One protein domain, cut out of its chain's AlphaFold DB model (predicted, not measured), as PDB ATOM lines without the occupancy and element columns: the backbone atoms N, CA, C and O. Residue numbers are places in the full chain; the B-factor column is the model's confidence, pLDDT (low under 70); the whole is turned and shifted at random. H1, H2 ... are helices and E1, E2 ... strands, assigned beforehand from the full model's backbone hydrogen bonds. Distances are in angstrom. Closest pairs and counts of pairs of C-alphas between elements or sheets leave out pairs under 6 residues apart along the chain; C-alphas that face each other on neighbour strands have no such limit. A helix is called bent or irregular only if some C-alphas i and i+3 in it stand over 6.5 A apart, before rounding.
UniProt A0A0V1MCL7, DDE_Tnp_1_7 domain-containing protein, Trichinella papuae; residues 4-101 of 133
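This is residues 4 to 101 of the 133 residues of the protein "DDE_Tnp_1_7 domain-containing protein" of Trichinella papuae (UniProt A0A0V1MCL7). This is a loose arrangement in which helices H2, H3 and H4 are spread out on one side of a small two-stranded hairpin, E1 and E2, while H1 lies farthest out, its centre 22.2 A from the mean of the C-alphas, and no helix touches another. H1 sticks out at one end, and residues 74 to 79, in the loop of the hairpin, stick out elsewhere. The printed part has 98 residues, with the elements in the order H1, H2, H3, E1, E2, H4; the sheet is E1 - E2, antiparallel, and the class is mixed, helices and strands. The whole is loose, with a radius of gyration of the C-alphas of 16.2 A and spans of 45 by 39 by 33 A.

H1, residues 4 to 12, is apart from H2, residues 18 to 27, across a tight link. H2 is apart from H3, residues 34 to 47, across a short link. E1, residues 59 to 63, and E2, residues 82 to 86, form a hairpin, antiparallel at 141 degrees between their directions. The C-alphas of Val 61 and Phe 84 face each other at 5.0 A; N 61 and O 84 are within hydrogen-bond range at 2.9 A, as are N 84 and O 61 at 2.9 A. H4, residues 96 to 101, is only just apart from H2, their closest C-alphas being 8.1 A apart. In H1, H3 and H4 every O i to N i+4 pair is within hydrogen-bond range; in H2 2 of 6 are, beside 5 of 7 O i to N i+3 pairs.

H1 begins at C-alpha 4, (97.054, 90.438, 127.710), and is 12.9 A long. H2 is 15.5 A long and irregular, with C-alphas 19 and 22 7.2 A apart. H3 is 20.0 A, E1 12.7 A, E2 12.4 A and H4 9.1 A, ending at C-alpha 101, (130.335, 85.539, 109.392).

The C-alphas farthest apart, of Thr 4 and Ala 52, are 48.0 A apart. The printed part has no cut; the links H3 to E1 and E1 to E2 are long. The mean pLDDT of the printed part is 70.4, and residues 73 to 101 are among those under 70.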
ATOM      1  N   THR A   4      97.283  91.512 128.681       95.25
ATOM      2  CA  THR A   4      97.054  90.438 127.710       95.25
ATOM      3  C   THR A   4      97.258  90.923 126.276       95.25
ATOM      4  O   THR A   4      97.927  90.260 125.484       95.25
ATOM      5  N   LYS A   5      96.741  92.112 125.937       94.56
ATOM      6  CA  LYS A   5      96.902  92.693 124.598       94.56
ATOM      7  C   LYS A   5      98.364  93.039 124.313       94.56
ATOM      8  O   LYS A   5      98.843  92.765 123.218       94.56
ATOM      9  N   PHE A   6      99.083  93.580 125.294       95.19
ATOM     10  CA  PHE A   6     100.505  93.892 125.162       95.19
ATOM     11  C   PHE A   6     101.360  92.633 124.947       95.19
ATOM     12  O   PHE A   6     102.134  92.580 123.993       95.19
ATOM     13  N   LYS A   7     101.169  91.585 125.761       93.44
ATOM     14  CA  LYS A   7     101.885  90.307 125.602       93.44
ATOM     15  C   LYS A   7     101.617  89.661 124.243       93.44
ATOM     16  O   LYS A   7     102.537  89.112 123.641       93.44
ATOM     17  N   ASN A   8     100.383  89.747 123.747       93.69
ATOM     18  CA  ASN A   8     100.039  89.229 122.424       93.69
ATOM     19  C   ASN A   8     100.759  90.002 121.314       93.69
ATOM     20  O   ASN A   8     101.362  89.383 120.447       93.69
ATOM     21  N   LEU A   9     100.774  91.335 121.373       93.88
ATOM     22  CA  LEU A   9     101.485  92.158 120.388       93.88
ATOM     23  C   LEU A   9     102.992  91.878 120.371       93.88
ATOM     24  O   LEU A   9     103.569  91.740 119.296       93.88
ATOM     25  N   LEU A  10     103.621  91.726 121.542       90.00
ATOM     26  CA  LEU A  10     105.051  91.413 121.628       90.00
ATOM     27  C   LEU A  10     105.418  90.095 120.935       90.00
ATOM     28  O   LEU A  10     106.495  89.998 120.357       90.00
ATOM     29  N   ARG A  11     104.534  89.091 120.961       88.50
ATOM     30  CA  ARG A  11     104.781  87.788 120.318       88.50
ATOM     31  C   ARG A  11     104.766  87.858 118.794       88.50
ATOM     32  O   ARG A  11     105.467  87.079 118.156       88.50
ATOM     33  N   PHE A  12     103.974  88.763 118.225       86.50
ATOM     34  CA  PHE A  12     103.809  88.904 116.774       86.50
ATOM     35  C   PHE A  12     104.634  90.049 116.178       86.50
ATOM     36  O   PHE A  12     104.546  90.307 114.982       86.50
ATOM     37  N   CYS A  13     105.443  90.729 116.992       86.00
ATOM     38  CA  CYS A  13     106.331  91.778 116.515       86.00
ATOM     39  C   CYS A  13     107.471  91.156 115.691       86.00
ATOM     40  O   CYS A  13     108.373  90.516 116.233       86.00
ATOM     41  N   LEU A  14     107.402  91.326 114.372       85.75
ATOM     42  CA  LEU A  14     108.407  90.889 113.407       85.75
ATOM     43  C   LEU A  14     108.891  92.116 112.632       85.75
ATOM     44  O   LEU A  14     108.085  92.959 112.245       85.75
ATOM     45  N   PHE A  15     110.203  92.219 112.418       85.94
ATOM     46  CA  PHE A  15     110.828  93.369 111.748       85.94
ATOM     47  C   PHE A  15     111.179  93.101 110.282       85.94
ATOM     48  O   PHE A  15     111.779  93.948 109.624       85.94
ATOM     49  N   ASP A  16     110.834  91.924 109.773       86.56
ATOM     50  CA  ASP A  16     111.229  91.449 108.460       86.56
ATOM     51  C   ASP A  16     110.132  90.612 107.794       86.56
ATOM     52  O   ASP A  16     109.216  90.097 108.436       86.56
ATOM     53  N   ASP A  17     110.272  90.448 106.481       87.81
ATOM     54  CA  ASP A  17     109.419  89.585 105.676       87.81
ATOM     55  C   ASP A  17     109.820  88.103 105.811       87.81
ATOM     56  O   ASP A  17     110.979  87.719 105.600       87.81
ATOM     57  N   SER A  18     108.837  87.258 106.139       85.56
ATOM     58  CA  SER A  18     109.014  85.819 106.335       85.56
ATOM     59  C   SER A  18     109.320  85.073 105.034       85.56
ATOM     60  O   SER A  18     110.060  84.087 105.079       85.56
ATOM     61  N   GLY A  19     108.823  85.551 103.885       88.25
ATOM     62  CA  GLY A  19     109.014  84.902 102.584       88.25
ATOM     63  C   GLY A  19     110.472  84.922 102.123       88.25
ATOM     64  O   GLY A  19     111.020  83.910 101.686       88.25
ATOM     65  N   SER A  20     111.149  86.055 102.303       87.06
ATOM     66  CA  SER A  20     112.562  86.231 101.936       87.06
ATOM     67  C   SER A  20     113.563  85.758 103.002       87.06
ATOM     68  O   SER A  20     114.769  85.674 102.732       87.06
ATOM     69  N   ARG A  21     113.108  85.444 104.225       86.00
ATOM     70  CA  ARG A  21     113.984  85.150 105.376       86.00
ATOM     71  C   ARG A  21     114.887  83.938 105.144       86.00
ATOM     72  O   ARG A  21     116.073  84.000 105.458       86.00
ATOM     73  N   ALA A  22     114.358  82.846 104.590       87.69
ATOM     74  CA  ALA A  22     115.105  81.592 104.436       87.69
ATOM     75  C   ALA A  22     116.325  81.728 103.508       87.69
ATOM     76  O   ALA A  22     117.368  81.128 103.765       87.69
ATOM     77  N   ALA A  23     116.213  82.540 102.453       89.75
ATOM     78  CA  ALA A  23     117.323  82.829 101.551       89.75
ATOM     79  C   ALA A  23     118.383  83.705 102.238       89.75
ATOM     80  O   ALA A  23     119.566  83.368 102.219       89.75
ATOM     81  N   ARG A  24     117.953  84.779 102.916       86.94
ATOM     82  CA  ARG A  24     118.849  85.728 103.597       86.94
ATOM     83  C   ARG A  24     119.578  85.113 104.789       86.94
ATOM     84  O   ARG A  24     120.736  85.447 105.017       86.94
ATOM     85  N   LEU A  25     118.954  84.179 105.510       86.44
ATOM     86  CA  LEU A  25     119.568  83.525 106.674       86.44
ATOM     87  C   LEU A  25     120.824  82.710 106.317       86.44
ATOM     88  O   LEU A  25     121.647  82.446 107.193       86.44
ATOM     89  N   LYS A  26     120.963  82.289 105.050       86.38
ATOM     90  CA  LYS A  26     122.142  81.554 104.562       86.38
ATOM     91  C   LYS A  26     123.386  82.440 104.537       86.38
ATOM     92  O   LYS A  26     124.467  81.968 104.865       86.38
ATOM     93  N   SER A  27     123.224  83.707 104.161       84.12
ATOM     94  CA  SER A  27     124.312  84.685 104.082       84.12
ATOM     95  C   SER A  27     124.447  85.530 105.349       84.12
ATOM     96  O   SER A  27     125.554  85.903 105.722       84.12
ATOM     97  N   ASP A  28     123.335  85.847 106.014       82.25
ATOM     98  CA  ASP A  28     123.293  86.775 107.139       82.25
ATOM     99  C   ASP A  28     122.510  86.213 108.329       82.25
ATOM    100  O   ASP A  28     121.295  86.008 108.283       82.25
ATOM    101  N   ARG A  29     123.200  86.039 109.459       80.50
ATOM    102  CA  ARG A  29     122.592  85.560 110.710       80.50
ATOM    103  C   ARG A  29     121.673  86.602 111.358       80.50
ATOM    104  O   ARG A  29     120.857  86.231 112.196       80.50
ATOM    105  N   LEU A  30     121.798  87.877 110.976       81.88
ATOM    106  CA  LEU A  30     120.984  89.003 111.448       81.88
ATOM    107  C   LEU A  30     119.851  89.381 110.486       81.88
ATOM    108  O   LEU A  30     119.235  90.432 110.667       81.88
ATOM    109  N   ALA A  31     119.537  88.534 109.500       85.06
ATOM    110  CA  ALA A  31     118.542  88.831 108.468       85.06
ATOM    111  C   ALA A  31     117.192  89.325 109.028       85.06
ATOM    112  O   ALA A  31     116.587  90.216 108.443       85.06
ATOM    113  N   ALA A  32     116.762  88.815 110.188       83.62
ATOM    114  CA  ALA A  32     115.476  89.171 110.791       83.62
ATOM    115  C   ALA A  32     115.379  90.615 111.325       83.62
ATOM    116  O   ALA A  32     114.288  91.103 111.590       83.62
ATOM    117  N   PHE A  33     116.508  91.300 111.513       84.56
ATOM    118  CA  PHE A  33     116.558  92.666 112.055       84.56
ATOM    119  C   PHE A  33     117.380  93.624 111.177       84.56
ATOM    120  O   PHE A  33     117.514  94.810 111.479       84.56
ATOM    121  N   ARG A  34     117.956  93.118 110.081       86.25
ATOM    122  CA  ARG A  34     118.945  93.835 109.271       86.25
ATOM    123  C   ARG A  34     118.397  95.130 108.681       86.25
ATOM    124  O   ARG A  34     119.082  96.151 108.740       86.25
ATOM    125  N   ASP A  35     117.182  95.084 108.149       87.56
ATOM    126  CA  ASP A  35     116.573  96.203 107.428       87.56
ATOM    127  C   ASP A  35     116.265  97.359 108.388       87.56
ATOM    128  O   ASP A  35     116.668  98.501 108.158       87.56
ATOM    129  N   PHE A  36     115.666  97.041 109.541       88.31
ATOM    130  CA  PHE A  36     115.438  98.010 110.613       88.31
ATOM    131  C   PHE A  36     116.747  98.624 111.118       88.31
ATOM    132  O   PHE A  36     116.855  99.842 111.266       88.31
ATOM    133  N   TRP A  37     117.773  97.798 111.325       86.75
ATOM    134  CA  TRP A  37     119.080  98.270 111.773       86.75
ATOM    135  C   TRP A  37     119.748  99.211 110.761       86.75
ATOM    136  O   TRP A  37     120.361 100.208 111.151       86.75
ATOM    137  N   ALA A  38     119.616  98.938 109.462       85.88
ATOM    138  CA  ALA A  38     120.144  99.796 108.406       85.88
ATOM    139  C   ALA A  38     119.425 101.155 108.355       85.88
ATOM    140  O   ALA A  38     120.084 102.197 108.261       85.88
ATOM    141  N   MET A  39     118.095 101.160 108.483       88.81
ATOM    142  CA  MET A  39     117.309 102.395 108.582       88.81
ATOM    143  C   MET A  39     117.711 103.208 109.813       88.81
ATOM    144  O   MET A  39     117.988 104.402 109.706       88.81
ATOM    145  N   PHE A  40     117.829 102.550 110.968       86.31
ATOM    146  CA  PHE A  40     118.244 103.184 112.214       86.31
ATOM    147  C   PHE A  40     119.620 103.855 112.091       86.31
ATOM    148  O   PHE A  40     119.760 105.036 112.401       86.31
ATOM    149  N   GLN A  41     120.622 103.149 111.561       81.44
ATOM    150  CA  GLN A  41     121.954 103.722 111.338       81.44
ATOM    151  C   GLN A  41     121.939 104.910 110.376       81.44
ATOM    152  O   GLN A  41     122.678 105.873 110.575       81.44
ATOM    153  N   THR A  42     121.141 104.827 109.312       86.38
ATOM    154  CA  THR A  42     121.028 105.905 108.322       86.38
ATOM    155  C   THR A  42     120.441 107.154 108.967       86.38
ATOM    156  O   THR A  42     120.990 108.242 108.815       86.38
ATOM    157  N   ASN A  43     119.400 106.985 109.782       87.50
ATOM    158  CA  ASN A  43     118.802 108.083 110.529       87.50
ATOM    159  C   ASN A  43     119.795 108.689 111.527       87.50
ATOM    160  O   ASN A  43     119.980 109.902 111.531       87.50
ATOM    161  N   LEU A  44     120.515 107.876 112.307       82.19
ATOM    162  CA  LEU A  44     121.509 108.394 113.255       82.19
ATOM    163  C   LEU A  44     122.586 109.257 112.583       82.19
ATOM    164  O   LEU A  44     122.948 110.301 113.118       82.19
ATOM    165  N   LYS A  45     123.067 108.855 111.400       80.56
ATOM    166  CA  LYS A  45     124.052 109.636 110.629       80.56
ATOM    167  C   LYS A  45     123.508 110.990 110.181       80.56
ATOM    168  O   LYS A  45     124.260 111.956 110.122       80.56
ATOM    169  N   ASN A  46     122.222 111.048 109.849       82.38
ATOM    170  CA  ASN A  46     121.582 112.274 109.384       82.38
ATOM    171  C   ASN A  46     121.266 113.228 110.544       82.38
ATOM    172  O   ASN A  46     121.371 114.441 110.378       82.38
ATOM    173  N   LEU A  47     120.894 112.691 111.712       84.00
ATOM    174  CA  LEU A  47     120.518 113.488 112.882       84.00
ATOM    175  C   LEU A  47     121.713 113.970 113.714       84.00
ATOM    176  O   LEU A  47     121.623 115.026 114.337       84.00
ATOM    177  N   TYR A  48     122.813 113.216 113.756       80.62
ATOM    178  CA  TYR A  48     123.920 113.499 114.665       80.62
ATOM    179  C   TYR A  48     125.241 113.713 113.925       80.62
ATOM    180  O   TYR A  48     125.701 112.853 113.175       80.62
ATOM    181  N   LYS A  49     125.884 114.856 114.186       81.56
ATOM    182  CA  LYS A  49     127.248 115.147 113.726       81.56
ATOM    183  C   LYS A  49     128.220 114.884 114.880       81.56
ATOM    184  O   LYS A  49     128.105 115.559 115.903       81.56
ATOM    185  N   PRO A  50     129.153 113.925 114.750       78.44
ATOM    186  CA  PRO A  50     130.091 113.620 115.821       78.44
ATOM    187  C   PRO A  50     131.068 114.777 116.060       78.44
ATOM    188  O   PRO A  50     131.413 115.525 115.143       78.44
ATOM    189  N   SER A  51     131.517 114.901 117.309       75.44
ATOM    190  CA  SER A  51     132.581 115.829 117.705       75.44
ATOM    191  C   SER A  51     133.964 115.291 117.307       75.44
ATOM    192  O   SER A  51     134.103 114.139 116.897       75.44
ATOM    193  N   ALA A  52     135.003 116.117 117.448       81.38
ATOM    194  CA  ALA A  52     136.388 115.758 117.125       81.38
ATOM    195  C   ALA A  52     136.936 114.591 117.972       81.38
ATOM    196  O   ALA A  52     137.860 113.902 117.543       81.38
ATOM    197  N   PHE A  53     136.361 114.356 119.153       81.31
ATOM    198  CA  PHE A  53     136.735 113.263 120.045       81.31
ATOM    199  C   PHE A  53     135.621 112.216 120.064       81.31
ATOM    200  O   PHE A  53     134.549 112.452 120.621       81.31
ATOM    201  N   LEU A  54     135.881 111.069 119.436       76.19
ATOM    202  CA  LEU A  54     134.976 109.924 119.401       76.19
ATOM    203  C   LEU A  54     135.663 108.723 120.046       76.19
ATOM    204  O   LEU A  54     136.811 108.411 119.725       76.19
ATOM    205  N   THR A  55     134.948 108.037 120.927       77.50
ATOM    206  CA  THR A  55     135.376 106.763 121.496       77.50
ATOM    207  C   THR A  55     134.708 105.619 120.744       77.50
ATOM    208  O   THR A  55     133.533 105.685 120.380       77.50
ATOM    209  N   VAL A  56     135.484 104.573 120.477       74.12
ATOM    210  CA  VAL A  56     134.993 103.327 119.890       74.12
ATOM    211  C   VAL A  56     135.135 102.263 120.955       74.12
ATOM    212  O   VAL A  56     136.256 101.929 121.330       74.12
ATOM    213  N   ASP A  57     134.001 101.766 121.426       72.75
ATOM    214  CA  ASP A  57     133.940 100.702 122.418       72.75
ATOM    215  C   ASP A  57     132.946  99.621 121.970       72.75
ATOM    216  O   ASP A  57     132.142  99.825 121.051       72.75
ATOM    217  N   GLU A  58     133.026  98.447 122.585       70.06
ATOM    218  CA  GLU A  58     132.111  97.337 122.339       70.06
ATOM    219  C   GLU A  58     131.026  97.274 123.417       70.06
ATOM    220  O   GLU A  58     131.305  97.223 124.610       70.06
ATOM    221  N   GLN A  59     129.753  97.257 123.000       72.12
ATOM    222  CA  GLN A  59     128.641  97.084 123.927       72.12
ATOM    223  C   GLN A  59     128.134  95.646 123.877       72.12
ATOM    224  O   GLN A  59     127.716  95.135 122.833       72.12
ATOM    225  N   LEU A  60     128.126  95.015 125.047       72.94
ATOM    226  CA  LEU A  60     127.603  93.675 125.246       72.94
ATOM    227  C   LEU A  60     126.157  93.752 125.732       72.94
ATOM    228  O   LEU A  60     125.876  94.249 126.820       72.94
ATOM    229  N   VAL A  61     125.231  93.225 124.935       71.88
ATOM    230  CA  VAL A  61     123.830  93.083 125.341       71.88
ATOM    231  C   VAL A  61     123.624  91.671 125.865       71.88
ATOM    232  O   VAL A  61     123.725  90.697 125.115       71.88
ATOM    233  N   ALA A  62     123.347  91.558 127.163       69.38
ATOM    234  CA  ALA A  62     123.058  90.281 127.794       69.38
ATOM    235  C   ALA A  62     121.744  89.701 127.253       69.38
ATOM    236  O   ALA A  62     120.714  90.373 127.210       69.38
ATOM    237  N   THR A  63     121.770  88.429 126.860       69.81
ATOM    238  CA  THR A  63     120.566  87.688 126.483       69.81
ATOM    239  C   THR A  63     120.544  86.317 127.150       69.81
ATOM    240  O   THR A  63     121.533  85.589 127.167       69.81
ATOM    241  N   SER A  64     119.396  85.943 127.710       69.56
ATOM    242  CA  SER A  64     119.144  84.587 128.215       69.56
ATOM    243  C   SER A  64     118.581  83.656 127.131       69.56
ATOM    244  O   SER A  64     118.460  82.450 127.343       69.56
ATOM    245  N   GLY A  65     118.246  84.198 125.954       72.38
ATOM    246  CA  GLY A  65     117.661  83.458 124.842       72.38
ATOM    247  C   GLY A  65     118.686  82.652 124.042       72.38
ATOM    248  O   GLY A  65     119.865  82.999 123.943       72.38
ATOM    249  N   ARG A  66     118.226  81.571 123.401       72.25
ATOM    250  CA  ARG A  66     119.040  80.825 122.430       72.25
ATOM    251  C   ARG A  66     119.195  81.666 121.162       72.25
ATOM    252  O   ARG A  66     118.233  81.850 120.425       72.25
ATOM    253  N   SER A  67     120.405  82.148 120.893       73.56
ATOM    254  CA  SER A  67     120.729  82.904 119.680       73.56
ATOM    255  C   SER A  67     122.002  82.377 119.027       73.56
ATOM    256  O   SER A  67     122.964  82.028 119.708       73.56
ATOM    257  N   LYS A  68     122.033  82.368 117.689       69.38
ATOM    258  CA  LYS A  68     123.225  82.022 116.891       69.38
ATOM    259  C   LYS A  68     124.327  83.090 116.960       69.38
ATOM    260  O   LYS A  68     125.413  82.883 116.429       69.38
ATOM    261  N   LEU A  69     124.024  84.231 117.576       70.62
ATOM    262  CA  LEU A  69     124.911  85.386 117.741       70.62
ATOM    263  C   LEU A  69     125.599  85.389 119.113       70.62
ATOM    264  O   LEU A  69     126.247  86.360 119.483       70.62
ATOM    265  N   ARG A  70     125.419  84.306 119.874       67.69
ATOM    266  CA  ARG A  70     126.016  84.086 121.185       67.69
ATOM    267  C   ARG A  70     127.530  83.973 121.071       67.69
ATOM    268  O   ARG A  70     128.020  83.031 120.451       67.69
ATOM    269  N   GLN A  71     128.247  84.870 121.738       70.94
ATOM    270  CA  GLN A  71     129.685  84.749 121.962       70.94
ATOM    271  C   GLN A  71     129.973  84.643 123.462       70.94
ATOM    272  O   GLN A  71     129.324  85.296 124.278       70.94
ATOM    273  N   TYR A  72     130.926  83.783 123.819       70.56
ATOM    274  CA  TYR A  72     131.453  83.684 125.176       70.56
ATOM    275  C   TYR A  72     132.666  84.609 125.318       70.56
ATOM    276  O   TYR A  72     133.552  84.593 124.461       70.56
ATOM    277  N   MET A  73     132.701  85.401 126.390       66.88
ATOM    278  CA  MET A  73     133.831  86.259 126.744       66.88
ATOM    279  C   MET A  73     134.305  85.904 128.160       66.88
ATOM    280  O   MET A  73     133.539  86.074 129.104       66.88
ATOM    281  N   PRO A  74     135.545  85.410 128.329       55.78
ATOM    282  CA  PRO A  74     136.023  84.884 129.610       55.78
ATOM    283  C   PRO A  74     136.464  85.949 130.631       55.78
ATOM    284  O   PRO A  74     136.922  85.577 131.705       55.78
ATOM    285  N   CYS A  75     136.385  87.250 130.326       53.25
ATOM    286  CA  CYS A  75     137.108  88.268 131.103       53.25
ATOM    287  C   CYS A  75     136.296  89.001 132.188       53.25
ATOM    288  O   CYS A  75     136.914  89.647 133.024       53.25
ATOM    289  N   ASN A  76     134.961  88.906 132.241       52.66
ATOM    290  CA  ASN A  76     134.172  89.665 133.224       52.66
ATOM    291  C   ASN A  76     133.250  88.747 134.047       52.66
ATOM    292  O   ASN A  76     132.633  87.828 133.512       52.66
ATOM    293  N   LEU A  77     133.237  88.983 135.363       43.62
ATOM    294  CA  LEU A  77     132.871  88.046 136.425       43.62
ATOM    295  C   LEU A  77     131.420  87.511 136.416       43.62
ATOM    296  O   LEU A  77     130.443  88.204 136.149       43.62
ATOM    297  N   GLU A  78     131.355  86.254 136.861       41.16
ATOM    298  CA  GLU A  78     130.327  85.612 137.694       41.16
ATOM    299  C   GLU A  78     128.982  85.179 137.137       41.16
ATOM    300  O   GLU A  78     128.377  84.313 137.757       41.16
ATOM    301  N   ASN A  79     128.535  85.592 135.956       42.62
ATOM    302  CA  ASN A  79     127.390  84.913 135.349       42.62
ATOM    303  C   ASN A  79     127.575  84.768 133.850       42.62
ATOM    304  O   ASN A  79     127.854  85.733 133.150       42.62
ATOM    305  N   MET A  80     127.401  83.530 133.384       43.53
ATOM    306  CA  MET A  80     127.422  83.047 132.002       43.53
ATOM    307  C   MET A  80     126.374  83.752 131.122       43.53
ATOM    308  O   MET A  80     125.467  83.125 130.574       43.53
ATOM    309  N   ALA A  81     126.462  85.069 130.986       44.19
ATOM    310  CA  ALA A  81     125.600  85.838 130.126       44.19
ATOM    311  C   ALA A  81     126.167  85.748 128.715       44.19
ATOM    312  O   ALA A  81     127.269  86.178 128.400       44.19
ATOM    313  N   THR A  82     125.396  85.111 127.850       47.66
ATOM    314  CA  THR A  82     125.556  85.246 126.413       47.66
ATOM    315  C   THR A  82     125.493  86.717 126.055       47.66
ATOM    316  O   THR A  82     124.477  87.362 126.324       47.66
ATOM    317  N   TYR A  83     126.523  87.223 125.397       50.34
ATOM    318  CA  TYR A  83     126.513  88.597 124.936       50.34
ATOM    319  C   TYR A  83     126.260  88.642 123.434       50.34
ATOM    320  O   TYR A  83     126.886  87.919 122.654       50.34
ATOM    321  N   PHE A  84     125.311  89.481 123.032       43.88
ATOM    322  CA  PHE A  84     125.233  89.991 121.676       43.88
ATOM    323  C   PHE A  84     126.164  91.201 121.603       43.88
ATOM    324  O   PHE A  84     125.952  92.181 122.316       43.88
ATOM    325  N   VAL A  85     127.220  91.116 120.792       45.16
ATOM    326  CA  VAL A  85     128.112  92.256 120.553       45.16
ATOM    327  C   VAL A  85     127.387  93.215 119.614       45.16
ATOM    328  O   VAL A  85     127.338  93.006 118.399       45.16
ATOM    329  N   THR A  86     126.792  94.263 120.172       45.53
ATOM    330  CA  THR A  86     126.389  95.428 119.390       45.53
ATOM    331  C   THR A  86     127.547  96.400 119.384       45.53
ATOM    332  O   THR A  86     127.881  96.990 120.408       45.53
ATOM    333  N   TYR A  87     128.144  96.611 118.217       41.97
ATOM    334  CA  TYR A  87     128.979  97.786 118.008       41.97
ATOM    335  C   TYR A  87     128.057  99.003 117.994       41.97
ATOM    336  O   TYR A  87     127.499  99.358 116.953       41.97
ATOM    337  N   PHE A  88     127.846  99.613 119.157       31.45
ATOM    338  CA  PHE A  88     127.326 100.966 119.204       31.45
ATOM    339  C   PHE A  88     128.507 101.897 118.966       31.45
ATOM    340  O   PHE A  88     129.225 102.282 119.877       31.45
ATOM    341  N   VAL A  89     128.725 102.233 117.699       39.84
ATOM    342  CA  VAL A  89     129.494 103.419 117.353       39.84
ATOM    343  C   VAL A  89     128.669 104.185 116.343       39.84
ATOM    344  O   VAL A  89     128.481 103.757 115.198       39.84
ATOM    345  N   THR A  90     128.165 105.336 116.780       45.62
ATOM    346  CA  THR A  90     127.862 106.451 115.891       45.62
ATOM    347  C   THR A  90     129.099 106.679 115.029       45.62
ATOM    348  O   THR A  90     130.100 107.221 115.476       45.62
ATOM    349  N   THR A  91     129.015 106.190 113.788       46.16
ATOM    350  CA  THR A  91     130.025 106.243 112.719       46.16
ATOM    351  C   THR A  91     131.332 105.490 113.007       46.16
ATOM    352  O   THR A  91     132.192 105.997 113.697       46.16
ATOM    353  N   TYR A  92     131.474 104.257 112.500       34.53
ATOM    354  CA  TYR A  92     132.459 103.826 111.484       34.53
ATOM    355  C   TYR A  92     132.364 102.299 111.280       34.53
ATOM    356  O   TYR A  92     132.641 101.497 112.163       34.53
ATOM    357  N   THR A  93     131.964 101.925 110.061       37.56
ATOM    358  CA  THR A  93     132.268 100.665 109.352       37.56
ATOM    359  C   THR A  93     132.202  99.341 110.123       37.56
ATOM    360  O   THR A  93     133.208  98.781 110.556       37.56
ATOM    361  N   VAL A  94     131.019  98.724 110.069       36.34
ATOM    362  CA  VAL A  94     130.813  97.274 110.216       36.34
ATOM    363  C   VAL A  94     131.408  96.549 108.993       36.34
ATOM    364  O   VAL A  94     130.679  96.059 108.139       36.34
ATOM    365  N   ARG A  95     132.741  96.528 108.847       33.91
ATOM    366  CA  ARG A  95     133.429  95.686 107.843       33.91
ATOM    367  C   ARG A  95     133.972  94.390 108.445       33.91
ATOM    368  O   ARG A  95     133.832  93.342 107.830       33.91
ATOM    369  N   LYS A  96     134.446  94.413 109.697       32.41
ATOM    370  CA  LYS A  96     135.033  93.223 110.348       32.41
ATOM    371  C   LYS A  96     134.031  92.129 110.749       32.41
ATOM    372  O   LYS A  96     134.437  91.004 111.011       32.41
ATOM    373  N   VAL A  97     132.731  92.429 110.786       36.28
ATOM    374  CA  VAL A  97     131.698  91.475 111.247       36.28
ATOM    375  C   VAL A  97     131.086  90.668 110.097       36.28
ATOM    376  O   VAL A  97     130.627  89.554 110.313       36.28
ATOM    377  N   ILE A  98     131.105  91.178 108.861       35.69
ATOM    378  CA  ILE A  98     130.662  90.392 107.695       35.69
ATOM    379  C   ILE A  98     131.733  89.347 107.347       35.69
ATOM    380  O   ILE A  98     131.405  88.194 107.081       35.69
ATOM    381  N   GLU A  99     133.013  89.705 107.488       34.69
ATOM    382  CA  GLU A  99     134.147  88.789 107.304       34.69
ATOM    383  C   GLU A  99     134.229  87.706 108.395       34.69
ATOM    384  O   GLU A  99     134.639  86.588 108.106       34.69
ATOM    385  N   SER A 100     133.773  87.971 109.630       35.25
ATOM    386  CA  SER A 100     133.698  86.926 110.671       35.25
ATOM    387  C   SER A 100     132.500  85.980 110.510       35.25
ATOM    388  O   SER A 100     132.460  84.916 111.138       35.25
ATOM    389  N   MET A 101     131.521  86.350 109.675       35.28
ATOM    390  CA  MET A 101     130.335  85.539 109.392       35.28
ATOM    391  C   MET A 101     130.446  84.714 108.102       35.28
ATOM    392  O   MET A 101     129.701  83.738 107.984       35.28
TER     393      MET A 101